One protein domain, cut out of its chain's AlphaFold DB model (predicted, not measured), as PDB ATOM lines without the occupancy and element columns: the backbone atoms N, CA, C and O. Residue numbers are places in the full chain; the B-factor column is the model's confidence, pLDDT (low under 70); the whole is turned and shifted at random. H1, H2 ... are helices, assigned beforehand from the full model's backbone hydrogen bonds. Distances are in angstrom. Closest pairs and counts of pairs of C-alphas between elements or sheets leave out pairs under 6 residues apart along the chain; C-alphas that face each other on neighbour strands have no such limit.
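What this domain is: This is residues 360 to 392, 401 to 434 and 444 to 522 of the 1179 residues of the protein "FksA protein" of Symbiodinium sp. KB8 (UniProt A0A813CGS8). A loose up-and-down bundle, each helix running against the one before it: H4 and H6 on one side, H1 on the other, H3 between, with H2 continuing its row. Residues 445 to 451 stick out. All helix, 146 residues, H1 to H6; radius of gyration of the C-alphas 18.2 A, spans 58 by 39 by 23 A.

How they stand to each other: Start at H4, residues 446 to 482. Its residues 465 to 480 touch H6, residues 496 to 516, the hub; closest C-alphas Thr 472 and His 503, 5.2 A. H3, residues 417 to 433, touches H1, residues 361 to 390, at a shallow tilt of 14 degrees, opposite ways; closest C-alphas Ser 428 and Trp 362, 5.2 A. H2, residues 407 to 414, touches H1; closest C-alphas Pro 407 and Ser 388, 5.4 A. H5, residues 487 to 490, touches no helix. Every O i to N i+4 pair is within hydrogen-bond range in H3 and H6, but 22 of 26 in H1, 3 of 4 in H2 and 31 of 33 in H4; H5 is too short.

Where its parts are: Find C-alpha 446 at (68.266, 53.879, 36.680); H4 runs 51.0 A. H6 ends at C-alpha 516, (87.797, 72.520, 45.854).

The domain as a whole: Cuts leave 17.8 A between C-alphas 392 and 401, and 24.8 A between 434 and 444. Mean pLDDT of the printed part is 70.3; residues 444 to 465 are among those under 70.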
ATOM      1  N   SER A 360     102.817  72.081  24.296       77.69
ATOM      2  CA  SER A 360     102.610  73.531  24.320       77.69
ATOM      3  C   SER A 360     102.136  74.005  25.694       77.69
ATOM      4  O   SER A 360     101.738  73.203  26.543       77.69
ATOM      5  N   TRP A 361     102.077  75.326  25.878       81.44
ATOM      6  CA  TRP A 361     101.483  75.953  27.062       81.44
ATOM      7  C   TRP A 361     100.057  75.471  27.360       81.44
ATOM      8  O   TRP A 361      99.668  75.421  28.525       81.44
ATOM      9  N   TRP A 362      99.293  75.044  26.345       81.75
ATOM     10  CA  TRP A 362      97.955  74.487  26.553       81.75
ATOM     11  C   TRP A 362      97.963  73.151  27.294       81.75
ATOM     12  O   TRP A 362      97.032  72.911  28.060       81.75
ATOM     13  N   GLY A 363      98.983  72.308  27.093       79.00
ATOM     14  CA  GLY A 363      99.139  71.033  27.802       79.00
ATOM     15  C   GLY A 363      99.482  71.252  29.274       79.00
ATOM     16  O   GLY A 363      98.800  70.729  30.154       79.00
ATOM     17  N   VAL A 364     100.452  72.135  29.542       83.38
ATOM     18  CA  VAL A 364     100.816  72.541  30.909       83.38
ATOM     19  C   VAL A 364      99.606  73.136  31.622       83.38
ATOM     20  O   VAL A 364      99.271  72.716  32.730       83.38
ATOM     21  N   PHE A 365      98.904  74.073  30.976       84.31
ATOM     22  CA  PHE A 365      97.701  74.674  31.543       84.31
ATOM     23  C   PHE A 365      96.624  73.620  31.812       84.31
ATOM     24  O   PHE A 365      96.042  73.654  32.886       84.31
ATOM     25  N   ALA A 366      96.395  72.650  30.917       80.06
ATOM     26  CA  ALA A 366      95.402  71.590  31.128       80.06
ATOM     27  C   ALA A 366      95.659  70.812  32.421       80.06
ATOM     28  O   ALA A 366      94.731  70.558  33.191       80.06
ATOM     29  N   ALA A 367      96.923  70.451  32.657       81.50
ATOM     30  CA  ALA A 367      97.337  69.689  33.824       81.50
ATOM     31  C   ALA A 367      97.338  70.524  35.112       81.50
ATOM     32  O   ALA A 367      97.080  69.997  36.189       81.50
ATOM     33  N   THR A 368      97.587  71.833  35.012       84.94
ATOM     34  CA  THR A 368      97.827  72.716  36.167       84.94
ATOM     35  C   THR A 368      96.814  73.857  36.299       84.94
ATOM     36  O   THR A 368      97.048  74.811  37.038       84.94
ATOM     37  N   HIS A 369      95.667  73.795  35.618       84.19
ATOM     38  CA  HIS A 369      94.756  74.938  35.478       84.19
ATOM     39  C   HIS A 369      94.324  75.518  36.838       84.19
ATOM     40  O   HIS A 369      94.284  76.734  37.002       84.19
ATOM     41  N   ARG A 370      94.076  74.670  37.848       84.50
ATOM     42  CA  ARG A 370      93.674  75.109  39.198       84.50
ATOM     43  C   ARG A 370      94.767  75.933  39.881       84.50
ATOM     44  O   ARG A 370      94.455  76.880  40.598       84.50
ATOM     45  N   LEU A 371      96.036  75.624  39.603       83.69
ATOM     46  CA  LEU A 371      97.187  76.394  40.074       83.69
ATOM     47  C   LEU A 371      97.223  77.765  39.406       83.69
ATOM     48  O   LEU A 371      97.307  78.775  40.102       83.69
ATOM     49  N   TRP A 372      97.101  77.817  38.078       84.38
ATOM     50  CA  TRP A 372      97.051  79.083  37.339       84.38
ATOM     51  C   TRP A 372      95.882  79.955  37.784       84.38
ATOM     52  O   TRP A 372      96.063  81.148  38.010       84.38
ATOM     53  N   PHE A 373      94.702  79.361  37.970       85.56
ATOM     54  CA  PHE A 373      93.520  80.061  38.462       85.56
ATOM     55  C   PHE A 373      93.775  80.733  39.808       85.56
ATOM     56  O   PHE A 373      93.527  81.927  39.958       85.56
ATOM     57  N   LEU A 374      94.320  79.975  40.762       83.06
ATOM     58  CA  LEU A 374      94.641  80.471  42.092       83.06
ATOM     59  C   LEU A 374      95.635  81.640  42.037       83.06
ATOM     60  O   LEU A 374      95.416  82.660  42.685       83.06
ATOM     61  N   HIS A 375      96.703  81.516  41.244       80.69
ATOM     62  CA  HIS A 375      97.720  82.562  41.123       80.69
ATOM     63  C   HIS A 375      97.167  83.831  40.463       80.69
ATOM     64  O   HIS A 375      97.393  84.925  40.976       80.69
ATOM     65  N   VAL A 376      96.405  83.701  39.370       81.44
ATOM     66  CA  VAL A 376      95.778  84.844  38.683       81.44
ATOM     67  C   VAL A 376      94.781  85.549  39.599       81.44
ATOM     68  O   VAL A 376      94.776  86.777  39.661       81.44
ATOM     69  N   LEU A 377      93.972  84.792  40.347       79.50
ATOM     70  CA  LEU A 377      93.009  85.351  41.293       79.50
ATOM     71  C   LEU A 377      93.706  86.153  42.404       79.50
ATOM     72  O   LEU A 377      93.325  87.292  42.667       79.50
ATOM     73  N   LEU A 378      94.751  85.591  43.022       76.56
ATOM     74  CA  LEU A 378      95.521  86.267  44.075       76.56
ATOM     75  C   LEU A 378      96.244  87.511  43.556       76.56
ATOM     76  O   LEU A 378      96.229  88.552  44.213       76.56
ATOM     77  N   TYR A 379      96.839  87.420  42.367       74.88
ATOM     78  CA  TYR A 379      97.486  88.555  41.720       74.88
ATOM     79  C   TYR A 379      96.481  89.678  41.438       74.88
ATOM     80  O   TYR A 379      96.713  90.818  41.839       74.88
ATOM     81  N   ALA A 380      95.330  89.368  40.834       72.19
ATOM     82  CA  ALA A 380      94.294  90.355  40.541       72.19
ATOM     83  C   ALA A 380      93.768  91.044  41.813       72.19
ATOM     84  O   ALA A 380      93.631  92.267  41.835       72.19
ATOM     85  N   LEU A 381      93.552  90.286  42.895       74.06
ATOM     86  CA  LEU A 381      93.182  90.833  44.207       74.06
ATOM     87  C   LEU A 381      94.256  91.775  44.766       74.06
ATOM     88  O   LEU A 381      93.925  92.834  45.297       74.06
ATOM     89  N   SER A 382      95.538  91.423  44.620       66.44
ATOM     90  CA  SER A 382      96.647  92.267  45.080       66.44
ATOM     91  C   SER A 382      96.750  93.573  44.281       66.44
ATOM     92  O   SER A 382      96.897  94.647  44.863       66.44
ATOM     93  N   MET A 383      96.569  93.506  42.958       65.50
ATOM     94  CA  MET A 383      96.578  94.673  42.073       65.50
ATOM     95  C   MET A 383      95.399  95.602  42.347       65.50
ATOM     96  O   MET A 383      95.563  96.823  42.381       65.50
ATOM     97  N   TRP A 384      94.212  95.042  42.585       74.12
ATOM     98  CA  TRP A 384      93.058  95.821  43.014       74.12
ATOM     99  C   TRP A 384      93.319  96.528  44.342       74.12
ATOM    100  O   TRP A 384      93.085  97.728  44.444       74.12
ATOM    101  N   TRP A 385      93.864  95.826  45.338       68.38
ATOM    102  CA  TRP A 385      94.166  96.419  46.641       68.38
ATOM    103  C   TRP A 385      95.101  97.627  46.531       68.38
ATOM    104  O   TRP A 385      94.842  98.662  47.143       68.38
ATOM    105  N   VAL A 386      96.159  97.526  45.724       60.88
ATOM    106  CA  VAL A 386      97.071  98.652  45.482       60.88
ATOM    107  C   VAL A 386      96.355  99.777  44.735       60.88
ATOM    108  O   VAL A 386      96.315 100.907  45.216       60.88
ATOM    109  N   SER A 387      95.745  99.469  43.589       60.72
ATOM    110  CA  SER A 387      95.132 100.481  42.718       60.72
ATOM    111  C   SER A 387      93.930 101.186  43.349       60.72
ATOM    112  O   SER A 387      93.726 102.372  43.097       60.72
ATOM    113  N   SER A 388      93.183 100.517  44.237       64.88
ATOM    114  CA  SER A 388      92.080 101.102  45.016       64.88
ATOM    115  C   SER A 388      92.478 102.381  45.759       64.88
ATOM    116  O   SER A 388      91.643 103.263  45.947       64.88
ATOM    117  N   ARG A 389      93.763 102.528  46.113       58.97
ATOM    118  CA  ARG A 389      94.310 103.719  46.775       58.97
ATOM    119  C   ARG A 389      94.536 104.879  45.806       58.97
ATOM    120  O   ARG A 389      94.363 106.028  46.195       58.97
ATOM    121  N   SER A 390      94.882 104.587  44.553       52.72
ATOM    122  CA  SER A 390      95.092 105.578  43.489       52.72
ATOM    123  C   SER A 390      93.775 106.077  42.876       52.72
ATOM    124  O   SER A 390      93.716 107.200  42.386       52.72
ATOM    125  N   PHE A 391      92.698 105.283  42.946       55.84
ATOM    126  CA  PHE A 391      91.350 105.681  42.503       55.84
ATOM    127  C   PHE A 391      90.662 106.706  43.427       55.84
ATOM    128  O   PHE A 391      89.565 107.164  43.121       55.84
ATOM    129  N   HIS A 392      91.298 107.099  44.535       50.50
ATOM    130  CA  HIS A 392      90.805 108.157  45.419       50.50
ATOM    131  C   HIS A 392      91.039 109.585  44.899       50.50
ATOM    132  O   HIS A 392      90.636 110.519  45.587       50.50
ATOM    133  N   PRO A 401      87.406 100.970  30.686       53.91
ATOM    134  CA  PRO A 401      86.247 100.309  30.076       53.91
ATOM    135  C   PRO A 401      85.771  99.044  30.808       53.91
ATOM    136  O   PRO A 401      84.595  98.692  30.727       53.91
ATOM    137  N   LEU A 402      86.659  98.374  31.550       57.44
ATOM    138  CA  LEU A 402      86.350  97.173  32.333       57.44
ATOM    139  C   LEU A 402      86.247  97.422  33.849       57.44
ATOM    140  O   LEU A 402      85.458  96.741  34.491       57.44
ATOM    141  N   GLY A 403      86.984  98.379  34.425       61.59
ATOM    142  CA  GLY A 403      87.025  98.616  35.878       61.59
ATOM    143  C   GLY A 403      86.015  99.642  36.405       61.59
ATOM    144  O   GLY A 403      85.779  99.697  37.607       61.59
ATOM    145  N   GLY A 404      85.386 100.433  35.530       64.25
ATOM    146  CA  GLY A 404      84.487 101.512  35.955       64.25
ATOM    147  C   GLY A 404      85.229 102.665  36.644       64.25
ATOM    148  O   GLY A 404      86.446 102.792  36.506       64.25
ATOM    149  N   GLY A 405      84.478 103.536  37.326       62.44
ATOM    150  CA  GLY A 405      85.021 104.707  38.033       62.44
ATOM    151  C   GLY A 405      85.189 104.523  39.547       62.44
ATOM    152  O   GLY A 405      85.829 105.353  40.185       62.44
ATOM    153  N   SER A 406      84.627 103.456  40.128       70.62
ATOM    154  CA  SER A 406      84.634 103.221  41.576       70.62
ATOM    155  C   SER A 406      85.460 101.982  41.973       70.62
ATOM    156  O   SER A 406      85.449 100.970  41.261       70.62
ATOM    157  N   PRO A 407      86.137 101.993  43.143       70.56
ATOM    158  CA  PRO A 407      86.899 100.839  43.635       70.56
ATOM    159  C   PRO A 407      86.070  99.551  43.752       70.56
ATOM    160  O   PRO A 407      86.595  98.454  43.568       70.56
ATOM    161  N   LEU A 408      84.769  99.675  44.032       73.81
ATOM    162  CA  LEU A 408      83.838  98.553  44.157       73.81
ATOM    163  C   LEU A 408      83.551  97.878  42.806       73.81
ATOM    164  O   LEU A 408      83.446  96.655  42.740       73.81
ATOM    165  N   VAL A 409      83.485  98.651  41.719       72.62
ATOM    166  CA  VAL A 409      83.320  98.119  40.356       72.62
ATOM    167  C   VAL A 409      84.632  97.527  39.832       72.62
ATOM    168  O   VAL A 409      84.630  96.501  39.155       72.62
ATOM    169  N   CYS A 410      85.776  98.083  40.237       74.25
ATOM    170  CA  CYS A 410      87.073  97.456  39.978       74.25
ATOM    171  C   CYS A 410      87.199  96.090  40.681       74.25
ATOM    172  O   CYS A 410      87.748  95.154  40.103       74.25
ATOM    173  N   LEU A 411      86.660  95.945  41.901       77.62
ATOM    174  CA  LEU A 411      86.637  94.667  42.623       77.62
ATOM    175  C   LEU A 411      85.739  93.640  41.921       77.62
ATOM    176  O   LEU A 411      86.111  92.472  41.810       77.62
ATOM    177  N   SER A 412      84.571  94.062  41.427       78.38
ATOM    178  CA  SER A 412      83.662  93.169  40.699       78.38
ATOM    179  C   SER A 412      84.260  92.685  39.373       78.38
ATOM    180  O   SER A 412      84.043  91.541  38.981       78.38
ATOM    181  N   ALA A 413      85.117  93.471  38.715       79.00
ATOM    182  CA  ALA A 413      85.814  93.024  37.508       79.00
ATOM    183  C   ALA A 413      86.711  91.786  37.743       79.00
ATOM    184  O   ALA A 413      86.864  90.962  36.842       79.00
ATOM    185  N   ILE A 414      87.243  91.587  38.958       82.81
ATOM    186  CA  ILE A 414      88.020  90.383  39.323       82.81
ATOM    187  C   ILE A 414      87.146  89.124  39.285       82.81
ATOM    188  O   ILE A 414      87.624  88.044  38.936       82.81
ATOM    189  N   GLY A 415      85.850  89.250  39.579       80.06
ATOM    190  CA  GLY A 415      84.895  88.145  39.497       80.06
ATOM    191  C   GLY A 415      84.809  87.514  38.101       80.06
ATOM    192  O   GLY A 415      84.483  86.333  37.976       80.06
ATOM    193  N   LEU A 416      85.200  88.249  37.050       83.56
ATOM    194  CA  LEU A 416      85.275  87.757  35.670       83.56
ATOM    195  C   LEU A 416      86.442  86.783  35.418       83.56
ATOM    196  O   LEU A 416      86.450  86.096  34.395       83.56
ATOM    197  N   VAL A 417      87.395  86.651  36.347       85.06
ATOM    198  CA  VAL A 417      88.470  85.646  36.255       85.06
ATOM    199  C   VAL A 417      87.896  84.226  36.297       85.06
ATOM    200  O   VAL A 417      88.407  83.348  35.608       85.06
ATOM    201  N   VAL A 418      86.807  83.996  37.042       83.62
ATOM    202  CA  VAL A 418      86.119  82.692  37.136       83.62
ATOM    203  C   VAL A 418      85.629  82.202  35.761       83.62
ATOM    204  O   VAL A 418      86.077  81.137  35.322       83.62
ATOM    205  N   PRO A 419      84.760  82.940  35.036       83.50
ATOM    206  CA  PRO A 419      84.288  82.510  33.723       83.50
ATOM    207  C   PRO A 419      85.402  82.487  32.665       83.50
ATOM    208  O   PRO A 419      85.401  81.592  31.819       83.50
ATOM    209  N   LEU A 420      86.379  83.401  32.725       83.06
ATOM    210  CA  LEU A 420      87.520  83.412  31.800       83.06
ATOM    211  C   LEU A 420      88.412  82.177  31.978       83.06
ATOM    212  O   LEU A 420      88.761  81.510  31.004       83.06
ATOM    213  N   HIS A 421      88.750  81.841  33.226       85.38
ATOM    214  CA  HIS A 421      89.525  80.649  33.540       85.38
ATOM    215  C   HIS A 421      88.804  79.388  33.078       85.38
ATOM    216  O   HIS A 421      89.416  78.518  32.462       85.38
ATOM    217  N   LEU A 422      87.496  79.309  33.335       80.25
ATOM    218  CA  LEU A 422      86.681  78.192  32.893       80.25
ATOM    219  C   LEU A 422      86.730  78.072  31.363       80.25
ATOM    220  O   LEU A 422      87.017  76.991  30.860       80.25
ATOM    221  N   ALA A 423      86.542  79.168  30.622       81.62
ATOM    222  CA  ALA A 423      86.652  79.178  29.163       81.62
ATOM    223  C   ALA A 423      88.022  78.673  28.671       81.62
ATOM    224  O   ALA A 423      88.076  77.799  27.801       81.62
ATOM    225  N   PHE A 424      89.124  79.140  29.266       82.31
ATOM    226  CA  PHE A 424      90.467  78.651  28.936       82.31
ATOM    227  C   PHE A 424      90.681  77.188  29.307       82.31
ATOM    228  O   PHE A 424      91.315  76.463  28.544       82.31
ATOM    229  N   TYR A 425      90.123  76.721  30.424       81.06
ATOM    230  CA  TYR A 425      90.142  75.308  30.790       81.06
ATOM    231  C   TYR A 425      89.431  74.453  29.742       81.06
ATOM    232  O   TYR A 425      89.992  73.461  29.287       81.06
ATOM    233  N   TRP A 426      88.234  74.845  29.300       76.44
ATOM    234  CA  TRP A 426      87.507  74.114  28.257       76.44
ATOM    235  C   TRP A 426      88.251  74.110  26.930       76.44
ATOM    236  O   TRP A 426      88.291  73.083  26.256       76.44
ATOM    237  N   MET A 427      88.867  75.232  26.574       77.62
ATOM    238  CA  MET A 427      89.668  75.341  25.363       77.62
ATOM    239  C   MET A 427      90.913  74.446  25.439       77.62
ATOM    240  O   MET A 427      91.161  73.647  24.543       77.62
ATOM    241  N   SER A 428      91.643  74.497  26.553       78.44
ATOM    242  CA  SER A 428      92.789  73.633  26.850       78.44
ATOM    243  C   SER A 428      92.412  72.143  26.877       78.44
ATOM    244  O   SER A 428      93.120  71.300  26.322       78.44
ATOM    245  N   ARG A 429      91.251  71.803  27.441       76.44
ATOM    246  CA  ARG A 429      90.693  70.447  27.438       76.44
ATOM    247  C   ARG A 429      90.310  69.985  26.037       76.44
ATOM    248  O   ARG A 429      90.566  68.838  25.684       76.44
ATOM    249  N   TRP A 430      89.720  70.862  25.231       76.12
ATOM    250  CA  TRP A 430      89.413  70.567  23.835       76.12
ATOM    251  C   TRP A 430      90.688  70.296  23.034       76.12
ATOM    252  O   TRP A 430      90.744  69.299  22.319       76.12
ATOM    253  N   PHE A 431      91.745  71.089  23.235       74.81
ATOM    254  CA  PHE A 431      93.056  70.806  22.656       74.81
ATOM    255  C   PHE A 431      93.571  69.426  23.101       74.81
ATOM    256  O   PHE A 431      93.853  68.575  22.261       74.81
ATOM    257  N   THR A 432      93.616  69.162  24.408       76.06
ATOM    258  CA  THR A 432      94.207  67.932  24.972       76.06
ATOM    259  C   THR A 432      93.347  66.676  24.851       76.06
ATOM    260  O   THR A 432      93.851  65.589  25.084       76.06
ATOM    261  N   THR A 433      92.062  66.755  24.508       71.25
ATOM    262  CA  THR A 433      91.198  65.556  24.406       71.25
ATOM    263  C   THR A 433      90.398  65.482  23.108       71.25
ATOM    264  O   THR A 433      89.652  64.531  22.903       71.25
ATOM    265  N   GLY A 434      90.506  66.484  22.230       67.50
ATOM    266  CA  GLY A 434      89.706  66.595  21.006       67.50
ATOM    267  C   GLY A 434      88.226  66.934  21.243       67.50
ATOM    268  O   GLY A 434      87.496  67.187  20.288       67.50
ATOM    269  N   GLY A 444      75.160  52.893  33.122       43.34
ATOM    270  CA  GLY A 444      74.598  51.841  33.963       43.34
ATOM    271  C   GLY A 444      73.419  52.414  34.760       43.34
ATOM    272  O   GLY A 444      73.191  53.615  34.689       43.34
ATOM    273  N   SER A 445      72.650  51.533  35.418       43.53
ATOM    274  CA  SER A 445      71.430  51.670  36.264       43.53
ATOM    275  C   SER A 445      70.534  52.938  36.229       43.53
ATOM    276  O   SER A 445      70.951  54.078  36.063       43.53
ATOM    277  N   THR A 446      69.239  52.772  36.524       44.34
ATOM    278  CA  THR A 446      68.266  53.879  36.680       44.34
ATOM    279  C   THR A 446      68.699  54.924  37.723       44.34
ATOM    280  O   THR A 446      68.448  56.114  37.548       44.34
ATOM    281  N   CYS A 447      69.431  54.512  38.765       39.44
ATOM    282  CA  CYS A 447      70.008  55.414  39.767       39.44
ATOM    283  C   CYS A 447      71.161  56.258  39.189       39.44
ATOM    284  O   CYS A 447      71.288  57.444  39.484       39.44
ATOM    285  N   GLN A 448      71.944  55.685  38.274       40.16
ATOM    286  CA  GLN A 448      72.973  56.393  37.515       40.16
ATOM    287  C   GLN A 448      72.386  57.284  36.417       40.16
ATOM    288  O   GLN A 448      72.952  58.339  36.164       40.16
ATOM    289  N   LYS A 449      71.225  56.967  35.823       44.59
ATOM    290  CA  LYS A 449      70.478  57.919  34.972       44.59
ATOM    291  C   LYS A 449      70.035  59.145  35.764       44.59
ATOM    292  O   LYS A 449      70.179  60.251  35.264       44.59
ATOM    293  N   ILE A 450      69.580  58.959  37.006       50.53
ATOM    294  CA  ILE A 450      69.268  60.062  37.927       50.53
ATOM    295  C   ILE A 450      70.544  60.828  38.298       50.53
ATOM    296  O   ILE A 450      70.535  62.048  38.235       50.53
ATOM    297  N   GLN A 451      71.667  60.160  38.586       42.72
ATOM    298  CA  GLN A 451      72.956  60.841  38.776       42.72
ATOM    299  C   GLN A 451      73.447  61.554  37.514       42.72
ATOM    300  O   GLN A 451      74.024  62.620  37.633       42.72
ATOM    301  N   THR A 452      73.205  61.024  36.315       41.50
ATOM    302  CA  THR A 452      73.581  61.649  35.036       41.50
ATOM    303  C   THR A 452      72.678  62.836  34.730       41.50
ATOM    304  O   THR A 452      73.169  63.838  34.235       41.50
ATOM    305  N   LEU A 453      71.396  62.778  35.102       49.62
ATOM    306  CA  LEU A 453      70.465  63.910  35.092       49.62
ATOM    307  C   LEU A 453      70.850  64.971  36.129       49.62
ATOM    308  O   LEU A 453      70.851  66.151  35.809       49.62
ATOM    309  N   LEU A 454      71.249  64.567  37.338       45.97
ATOM    310  CA  LEU A 454      71.790  65.457  38.370       45.97
ATOM    311  C   LEU A 454      73.145  66.039  37.952       45.97
ATOM    312  O   LEU A 454      73.428  67.184  38.267       45.97
ATOM    313  N   LEU A 455      73.962  65.300  37.199       42.69
ATOM    314  CA  LEU A 455      75.240  65.737  36.634       42.69
ATOM    315  C   LEU A 455      75.044  66.607  35.387       42.69
ATOM    316  O   LEU A 455      75.835  67.511  35.165       42.69
ATOM    317  N   GLN A 456      73.987  66.386  34.603       43.88
ATOM    318  CA  GLN A 456      73.512  67.287  33.550       43.88
ATOM    319  C   GLN A 456      72.947  68.570  34.168       43.88
ATOM    320  O   GLN A 456      73.257  69.649  33.682       43.88
ATOM    321  N   ALA A 457      72.238  68.486  35.295       47.31
ATOM    322  CA  ALA A 457      71.878  69.636  36.123       47.31
ATOM    323  C   ALA A 457      73.120  70.292  36.769       47.31
ATOM    324  O   ALA A 457      73.174  71.505  36.940       47.31
ATOM    325  N   PHE A 458      74.184  69.530  37.035       46.75
ATOM    326  CA  PHE A 458      75.479  70.054  37.482       46.75
ATOM    327  C   PHE A 458      76.292  70.679  36.328       46.75
ATOM    328  O   PHE A 458      77.048  71.622  36.527       46.75
ATOM    329  N   LEU A 459      76.125  70.198  35.093       46.47
ATOM    330  CA  LEU A 459      76.610  70.825  33.858       46.47
ATOM    331  C   LEU A 459      75.841  72.122  33.575       46.47
ATOM    332  O   LEU A 459      76.450  73.097  33.144       46.47
ATOM    333  N   GLN A 460      74.549  72.180  33.910       50.22
ATOM    334  CA  GLN A 460      73.779  73.428  33.957       50.22
ATOM    335  C   GLN A 460      74.358  74.384  35.021       50.22
ATOM    336  O   GLN A 460      74.471  75.577  34.761       50.22
ATOM    337  N   LEU A 461      74.879  73.873  36.148       54.25
ATOM    338  CA  LEU A 461      75.662  74.665  37.112       54.25
ATOM    339  C   LEU A 461      76.947  75.264  36.496       54.25
ATOM    340  O   LEU A 461      77.401  76.316  36.924       54.25
ATOM    341  N   ARG A 462      77.534  74.653  35.458       60.03
ATOM    342  CA  ARG A 462      78.707  75.213  34.753       60.03
ATOM    343  C   ARG A 462      78.336  76.384  33.847       60.03
ATOM    344  O   ARG A 462      79.113  77.326  33.738       60.03
ATOM    345  N   LEU A 463      77.143  76.354  33.245       60.94
ATOM    346  CA  LEU A 463      76.572  77.525  32.574       60.94
ATOM    347  C   LEU A 463      76.277  78.632  33.587       60.94
ATOM    348  O   LEU A 463      76.548  79.790  33.297       60.94
ATOM    349  N   VAL A 464      75.825  78.282  34.796       65.50
ATOM    350  CA  VAL A 464      75.672  79.240  35.903       65.50
ATOM    351  C   VAL A 464      77.022  79.875  36.261       65.50
ATOM    352  O   VAL A 464      77.107  81.096  36.330       65.50
ATOM    353  N   LEU A 465      78.095  79.089  36.399       68.75
ATOM    354  CA  LEU A 465      79.452  79.586  36.684       68.75
ATOM    355  C   LEU A 465      80.084  80.403  35.547       68.75
ATOM    356  O   LEU A 465      80.999  81.181  35.798       68.75
ATOM    357  N   LEU A 466      79.612  80.240  34.310       72.88
ATOM    358  CA  LEU A 466      80.059  81.041  33.171       72.88
ATOM    359  C   LEU A 466      79.234  82.330  33.022       72.88
ATOM    360  O   LEU A 466      79.785  83.404  32.804       72.88
ATOM    361  N   PHE A 467      77.909  82.228  33.135       81.12
ATOM    362  CA  PHE A 467      76.970  83.286  32.763       81.12
ATOM    363  C   PHE A 467      76.543  84.161  33.944       81.12
ATOM    364  O   PHE A 467      76.431  85.373  33.786       81.12
ATOM    365  N   VAL A 468      76.333  83.600  35.139       82.56
ATOM    366  CA  VAL A 468      75.850  84.372  36.300       82.56
ATOM    367  C   VAL A 468      76.897  85.367  36.815       82.56
ATOM    368  O   VAL A 468      76.503  86.501  37.094       82.56
ATOM    369  N   PRO A 469      78.212  85.060  36.876       84.81
ATOM    370  CA  PRO A 469      79.239  86.070  37.153       84.81
ATOM    371  C   PRO A 469      79.213  87.240  36.167       84.81
ATOM    372  O   PRO A 469      79.282  88.394  36.578       84.81
ATOM    373  N   VAL A 470      79.040  86.955  34.873       85.19
ATOM    374  CA  VAL A 470      78.963  87.987  33.828       85.19
ATOM    375  C   VAL A 470      77.681  88.804  33.972       85.19
ATOM    376  O   VAL A 470      77.736  90.028  33.964       85.19
ATOM    377  N   ALA A 471      76.529  88.161  34.170       86.31
ATOM    378  CA  ALA A 471      75.243  88.839  34.334       86.31
ATOM    379  C   ALA A 471      75.206  89.722  35.593       86.31
ATOM    380  O   ALA A 471      74.744  90.859  35.539       86.31
ATOM    381  N   THR A 472      75.738  89.233  36.716       87.81
ATOM    382  CA  THR A 472      75.839  90.012  37.960       87.81
ATOM    383  C   THR A 472      76.859  91.147  37.844       87.81
ATOM    384  O   THR A 472      76.607  92.228  38.366       87.81
ATOM    385  N   PHE A 473      77.955  90.971  37.095       86.31
ATOM    386  CA  PHE A 473      78.885  92.060  36.771       86.31
ATOM    387  C   PHE A 473      78.234  93.132  35.886       86.31
ATOM    388  O   PHE A 473      78.357  94.324  36.163       86.31
ATOM    389  N   LEU A 474      77.500  92.725  34.846       86.81
ATOM    390  CA  LEU A 474      76.746  93.642  33.987       86.81
ATOM    391  C   LEU A 474      75.680  94.401  34.782       86.81
ATOM    392  O   LEU A 474      75.484  95.587  34.540       86.81
ATOM    393  N   TRP A 475      75.043  93.753  35.762       86.62
ATOM    394  CA  TRP A 475      74.117  94.411  36.683       86.62
ATOM    395  C   TRP A 475      74.819  95.475  37.540       86.62
ATOM    396  O   TRP A 475      74.334  96.603  37.617       86.62
ATOM    397  N   VAL A 476      75.996  95.164  38.100       83.62
ATOM    398  CA  VAL A 476      76.837  96.130  38.832       83.62
ATOM    399  C   VAL A 476      77.238  97.312  37.938       83.62
ATOM    400  O   VAL A 476      77.105  98.459  38.353       83.62
ATOM    401  N   ARG A 477      77.665  97.063  36.691       81.44
ATOM    402  CA  ARG A 477      78.044  98.121  35.730       81.44
ATOM    403  C   ARG A 477      76.859  98.971  35.286       81.44
ATOM    404  O   ARG A 477      77.023 100.170  35.097       81.44
ATOM    405  N   TRP A 478      75.690  98.365  35.097       81.88
ATOM    406  CA  TRP A 478      74.475  99.084  34.724       81.88
ATOM    407  C   TRP A 478      74.030 100.033  35.841       81.88
ATOM    408  O   TRP A 478      73.733 101.190  35.562       81.88
ATOM    409  N   LEU A 479      74.070  99.576  37.099       78.06
ATOM    410  CA  LEU A 479      73.783 100.419  38.261       78.06
ATOM    411  C   LEU A 479      74.810 101.549  38.439       78.06
ATOM    412  O   LEU A 479      74.408 102.662  38.745       78.06
ATOM    413  N   ASP A 480      76.101 101.298  38.206       76.62
ATOM    414  CA  ASP A 480      77.161 102.325  38.279       76.62
ATOM    415  C   ASP A 480      77.049 103.383  37.163       76.62
ATOM    416  O   ASP A 480      77.414 104.535  37.363       76.62
ATOM    417  N   ALA A 481      76.538 103.007  35.984       72.62
ATOM    418  CA  ALA A 481      76.449 103.900  34.824       72.62
ATOM    419  C   ALA A 481      75.117 104.665  34.702       72.62
ATOM    420  O   ALA A 481      75.094 105.742  34.111       72.62
ATOM    421  N   PHE A 482      74.009 104.097  35.193       70.62
ATOM    422  CA  PHE A 482      72.652 104.620  34.963       70.62
ATOM    423  C   PHE A 482      71.801 104.725  36.234       70.62
ATOM    424  O   PHE A 482      70.645 105.146  36.164       70.62
ATOM    425  N   GLY A 483      72.324 104.299  37.384       65.38
ATOM    426  CA  GLY A 483      71.578 104.185  38.630       65.38
ATOM    427  C   GLY A 483      71.464 105.490  39.409       65.38
ATOM    428  O   GLY A 483      71.771 105.476  40.593       65.38
ATOM    429  N   ASP A 484      70.986 106.571  38.789       53.47
ATOM    430  CA  ASP A 484      70.662 107.803  39.517       53.47
ATOM    431  C   ASP A 484      69.139 108.049  39.605       53.47
ATOM    432  O   ASP A 484      68.424 108.283  38.630       53.47
ATOM    433  N   ASP A 485      68.678 107.965  40.858       60.78
ATOM    434  CA  ASP A 485      67.791 108.911  41.552       60.78
ATOM    435  C   ASP A 485      66.278 108.704  41.751       60.78
ATOM    436  O   ASP A 485      65.754 109.281  42.708       60.78
ATOM    437  N   GLU A 486      65.565 107.827  41.045       58.59
ATOM    438  CA  GLU A 486      64.120 107.607  41.333       58.59
ATOM    439  C   GLU A 486      63.762 106.132  41.570       58.59
ATOM    440  O   GLU A 486      63.156 105.775  42.580       58.59
ATOM    441  N   TRP A 487      64.212 105.234  40.694       62.97
ATOM    442  CA  TRP A 487      63.856 103.811  40.749       62.97
ATOM    443  C   TRP A 487      64.464 103.069  41.957       62.97
ATOM    444  O   TRP A 487      63.810 102.231  42.585       62.97
ATOM    445  N   LEU A 488      65.694 103.424  42.347       62.78
ATOM    446  CA  LEU A 488      66.407 102.815  43.480       62.78
ATOM    447  C   LEU A 488      65.813 103.184  44.849       62.78
ATOM    448  O   LEU A 488      65.958 102.417  45.799       62.78
ATOM    449  N   LYS A 489      65.094 104.314  44.949       64.62
ATOM    450  CA  LYS A 489      64.374 104.717  46.172       64.62
ATOM    451  C   LYS A 489      63.151 103.828  46.441       64.62
ATOM    452  O   LYS A 489      62.787 103.634  47.597       64.62
ATOM    453  N   VAL A 490      62.546 103.259  45.391       66.00
ATOM    454  CA  VAL A 490      61.358 102.384  45.469       66.00
ATOM    455  C   VAL A 490      61.736 100.910  45.691       66.00
ATOM    456  O   VAL A 490      60.988 100.164  46.322       66.00
ATOM    457  N   HIS A 491      62.920 100.486  45.235       69.12
ATOM    458  CA  HIS A 491      63.415  99.111  45.375       69.12
ATOM    459  C   HIS A 491      64.798  99.060  46.059       69.12
ATOM    460  O   HIS A 491      65.797  98.747  45.408       69.12
ATOM    461  N   PRO A 492      64.887  99.301  47.384       65.25
ATOM    462  CA  PRO A 492      66.163  99.379  48.110       65.25
ATOM    463  C   PRO A 492      66.985  98.077  48.082       65.25
ATOM    464  O   PRO A 492      68.200  98.093  48.269       65.25
ATOM    465  N   PHE A 493      66.348  96.937  47.792       67.38
ATOM    466  CA  PHE A 493      67.022  95.650  47.610       67.38
ATOM    467  C   PHE A 493      67.788  95.532  46.278       67.38
ATOM    468  O   PHE A 493      68.591  94.616  46.140       67.38
ATOM    469  N   LEU A 494      67.602  96.448  45.317       70.00
ATOM    470  CA  LEU A 494      68.306  96.469  44.022       70.00
ATOM    471  C   LEU A 494      69.442  97.507  43.985       70.00
ATOM    472  O   LEU A 494      69.875  97.913  42.909       70.00
ATOM    473  N   SER A 495      69.927  97.930  45.158       76.12
ATOM    474  CA  SER A 495      71.056  98.858  45.290       76.12
ATOM    475  C   SER A 495      72.359  98.298  44.703       76.12
ATOM    476  O   SER A 495      72.561  97.081  44.651       76.12
ATOM    477  N   LEU A 496      73.287  99.193  44.345       75.62
ATOM    478  CA  LEU A 496      74.638  98.832  43.898       75.62
ATOM    479  C   LEU A 496      75.358  97.928  44.915       75.62
ATOM    480  O   LEU A 496      75.994  96.950  44.530       75.62
ATOM    481  N   ASN A 497      75.196  98.200  46.216       76.00
ATOM    482  CA  ASN A 497      75.778  97.385  47.286       76.00
ATOM    483  C   ASN A 497      75.203  95.964  47.305       76.00
ATOM    484  O   ASN A 497      75.958  95.007  47.471       76.00
ATOM    485  N   THR A 498      73.894  95.806  47.100       80.06
ATOM    486  CA  THR A 498      73.267  94.480  47.036       80.06
ATOM    487  C   THR A 498      73.729  93.713  45.799       80.06
ATOM    488  O   THR A 498      74.100  92.546  45.906       80.06
ATOM    489  N   ALA A 499      73.775  94.368  44.634       80.94
ATOM    490  CA  ALA A 499      74.275  93.764  43.400       80.94
ATOM    491  C   ALA A 499      75.739  93.314  43.540       80.94
ATOM    492  O   ALA A 499      76.096  92.216  43.114       80.94
ATOM    493  N   LEU A 500      76.569  94.121  44.209       79.06
ATOM    494  CA  LEU A 500      77.958  93.787  44.497       79.06
ATOM    495  C   LEU A 500      78.081  92.602  45.462       79.06
ATOM    496  O   LEU A 500      78.861  91.692  45.198       79.06
ATOM    497  N   GLN A 501      77.308  92.574  46.551       80.31
ATOM    498  CA  GLN A 501      77.303  91.448  47.492       80.31
ATOM    499  C   GLN A 501      76.893  90.142  46.805       80.31
ATOM    500  O   GLN A 501      77.549  89.117  46.993       80.31
ATOM    501  N   VAL A 502      75.860  90.185  45.958       83.38
ATOM    502  CA  VAL A 502      75.427  89.035  45.151       83.38
ATOM    503  C   VAL A 502      76.525  88.616  44.175       83.38
ATOM    504  O   VAL A 502      76.844  87.431  44.091       83.38
ATOM    505  N   HIS A 503      77.149  89.562  43.472       85.31
ATOM    506  CA  HIS A 503      78.234  89.279  42.535       85.31
ATOM    507  C   HIS A 503      79.448  88.642  43.226       85.31
ATOM    508  O   HIS A 503      79.944  87.609  42.779       85.31
ATOM    509  N   VAL A 504      79.901  89.216  44.345       80.75
ATOM    510  CA  VAL A 504      81.019  88.691  45.139       80.75
ATOM    511  C   VAL A 504      80.688  87.306  45.675       80.75
ATOM    512  O   VAL A 504      81.533  86.418  45.586       80.75
ATOM    513  N   PHE A 505      79.471  87.080  46.176       82.62
ATOM    514  CA  PHE A 505      79.038  85.760  46.634       82.62
ATOM    515  C   PHE A 505      79.077  84.730  45.499       82.62
ATOM    516  O   PHE A 505      79.697  83.680  45.651       82.62
ATOM    517  N   VAL A 506      78.486  85.046  44.342       82.31
ATOM    518  CA  VAL A 506      78.464  84.159  43.168       82.31
ATOM    519  C   VAL A 506      79.879  83.846  42.680       82.31
ATOM    520  O   VAL A 506      80.199  82.683  42.439       82.31
ATOM    521  N   CYS A 507      80.740  84.856  42.551       82.69
ATOM    522  CA  CYS A 507      82.104  84.671  42.054       82.69
ATOM    523  C   CYS A 507      82.990  83.944  43.066       82.69
ATOM    524  O   CYS A 507      83.750  83.063  42.676       82.69
ATOM    525  N   SER A 508      82.861  84.247  44.360       78.38
ATOM    526  CA  SER A 508      83.610  83.562  45.422       78.38
ATOM    527  C   SER A 508      83.182  82.104  45.542       78.38
ATOM    528  O   SER A 508      84.031  81.220  45.622       78.38
ATOM    529  N   PHE A 509      81.877  81.831  45.479       79.56
ATOM    530  CA  PHE A 509      81.351  80.470  45.451       79.56
ATOM    531  C   PHE A 509      81.818  79.719  44.199       79.56
ATOM    532  O   PHE A 509      82.253  78.574  44.288       79.56
ATOM    533  N   GLY A 510      81.808  80.375  43.036       74.94
ATOM    534  CA  GLY A 510      82.299  79.790  41.793       74.94
ATOM    535  C   GLY A 510      83.795  79.487  41.796       74.94
ATOM    536  O   GLY A 510      84.199  78.395  41.403       74.94
ATOM    537  N   ALA A 511      84.611  80.411  42.302       80.19
ATOM    538  CA  ALA A 511      86.040  80.199  42.498       80.19
ATOM    539  C   ALA A 511      86.300  79.037  43.466       80.19
ATOM    540  O   ALA A 511      87.122  78.165  43.182       80.19
ATOM    541  N   LEU A 512      85.554  78.984  44.574       75.56
ATOM    542  CA  LEU A 512      85.653  77.915  45.561       75.56
ATOM    543  C   LEU A 512      85.300  76.553  44.956       75.56
ATOM    544  O   LEU A 512      86.021  75.587  45.186       75.56
ATOM    545  N   LEU A 513      84.243  76.471  44.142       72.75
ATOM    546  CA  LEU A 513      83.892  75.240  43.433       72.75
ATOM    547  C   LEU A 513      85.017  74.789  42.494       72.75
ATOM    548  O   LEU A 513      85.377  73.620  42.518       72.75
ATOM    549  N   ILE A 514      85.628  75.689  41.718       75.00
ATOM    550  CA  ILE A 514      86.743  75.330  40.818       75.00
ATOM    551  C   ILE A 514      87.971  74.833  41.600       75.00
ATOM    552  O   ILE A 514      88.631  73.884  41.172       75.00
ATOM    553  N   LEU A 515      88.286  75.460  42.736       74.62
ATOM    554  CA  LEU A 515      89.462  75.124  43.547       74.62
ATOM    555  C   LEU A 515      89.264  73.848  44.378       74.62
ATOM    556  O   LEU A 515      90.199  73.064  44.519       74.62
ATOM    557  N   LEU A 516      88.068  73.628  44.931       66.25
ATOM    558  CA  LEU A 516      87.797  72.520  45.854       66.25
ATOM    559  C   LEU A 516      87.246  71.266  45.185       66.25
ATOM    560  O   LEU A 516      87.339  70.184  45.765       66.25
ATOM    561  N   GLN A 517      86.636  71.382  44.007       62.75
ATOM    562  CA  GLN A 517      85.964  70.249  43.389       62.75
ATOM    563  C   GLN A 517      86.968  69.356  42.637       62.75
ATOM    564  O   GLN A 517      87.655  69.831  41.729       62.75
ATOM    565  N   PRO A 518      87.021  68.043  42.931       57.66
ATOM    566  CA  PRO A 518      87.628  67.077  42.024       57.66
ATOM    567  C   PRO A 518      86.855  67.104  40.700       57.66
ATOM    568  O   PRO A 518      85.630  66.946  40.684       57.66
ATOM    569  N   CYS A 519      87.543  67.304  39.576       50.62
ATOM    570  CA  CYS A 519      86.894  67.515  38.278       50.62
ATOM    571  C   CYS A 519      86.152  66.270  37.747       50.62
ATOM    572  O   CYS A 519      85.338  66.385  36.825       50.62
ATOM    573  N   ALA A 520      86.375  65.086  38.328       45.22
ATOM    574  CA  ALA A 520      85.704  63.846  37.952       45.22
ATOM    575  C   ALA A 520      85.158  63.099  39.181       45.22
ATOM    576  O   ALA A 520      85.849  62.317  39.822       45.22
ATOM    577  N   SER A 521      83.867  63.262  39.477       38.03
ATOM    578  CA  SER A 521      83.181  62.494  40.529       38.03
ATOM    579  C   SER A 521      82.891  61.030  40.154       38.03
ATOM    580  O   SER A 521      82.331  60.308  40.982       38.03
ATOM    581  N   GLY A 522      83.287  60.573  38.957       42.12
ATOM    582  CA  GLY A 522      82.902  59.277  38.382       42.12
ATOM    583  C   GLY A 522      84.037  58.353  37.920       42.12
ATOM    584  O   GLY A 522      83.735  57.312  37.337       42.12
TER     585      GLY A 522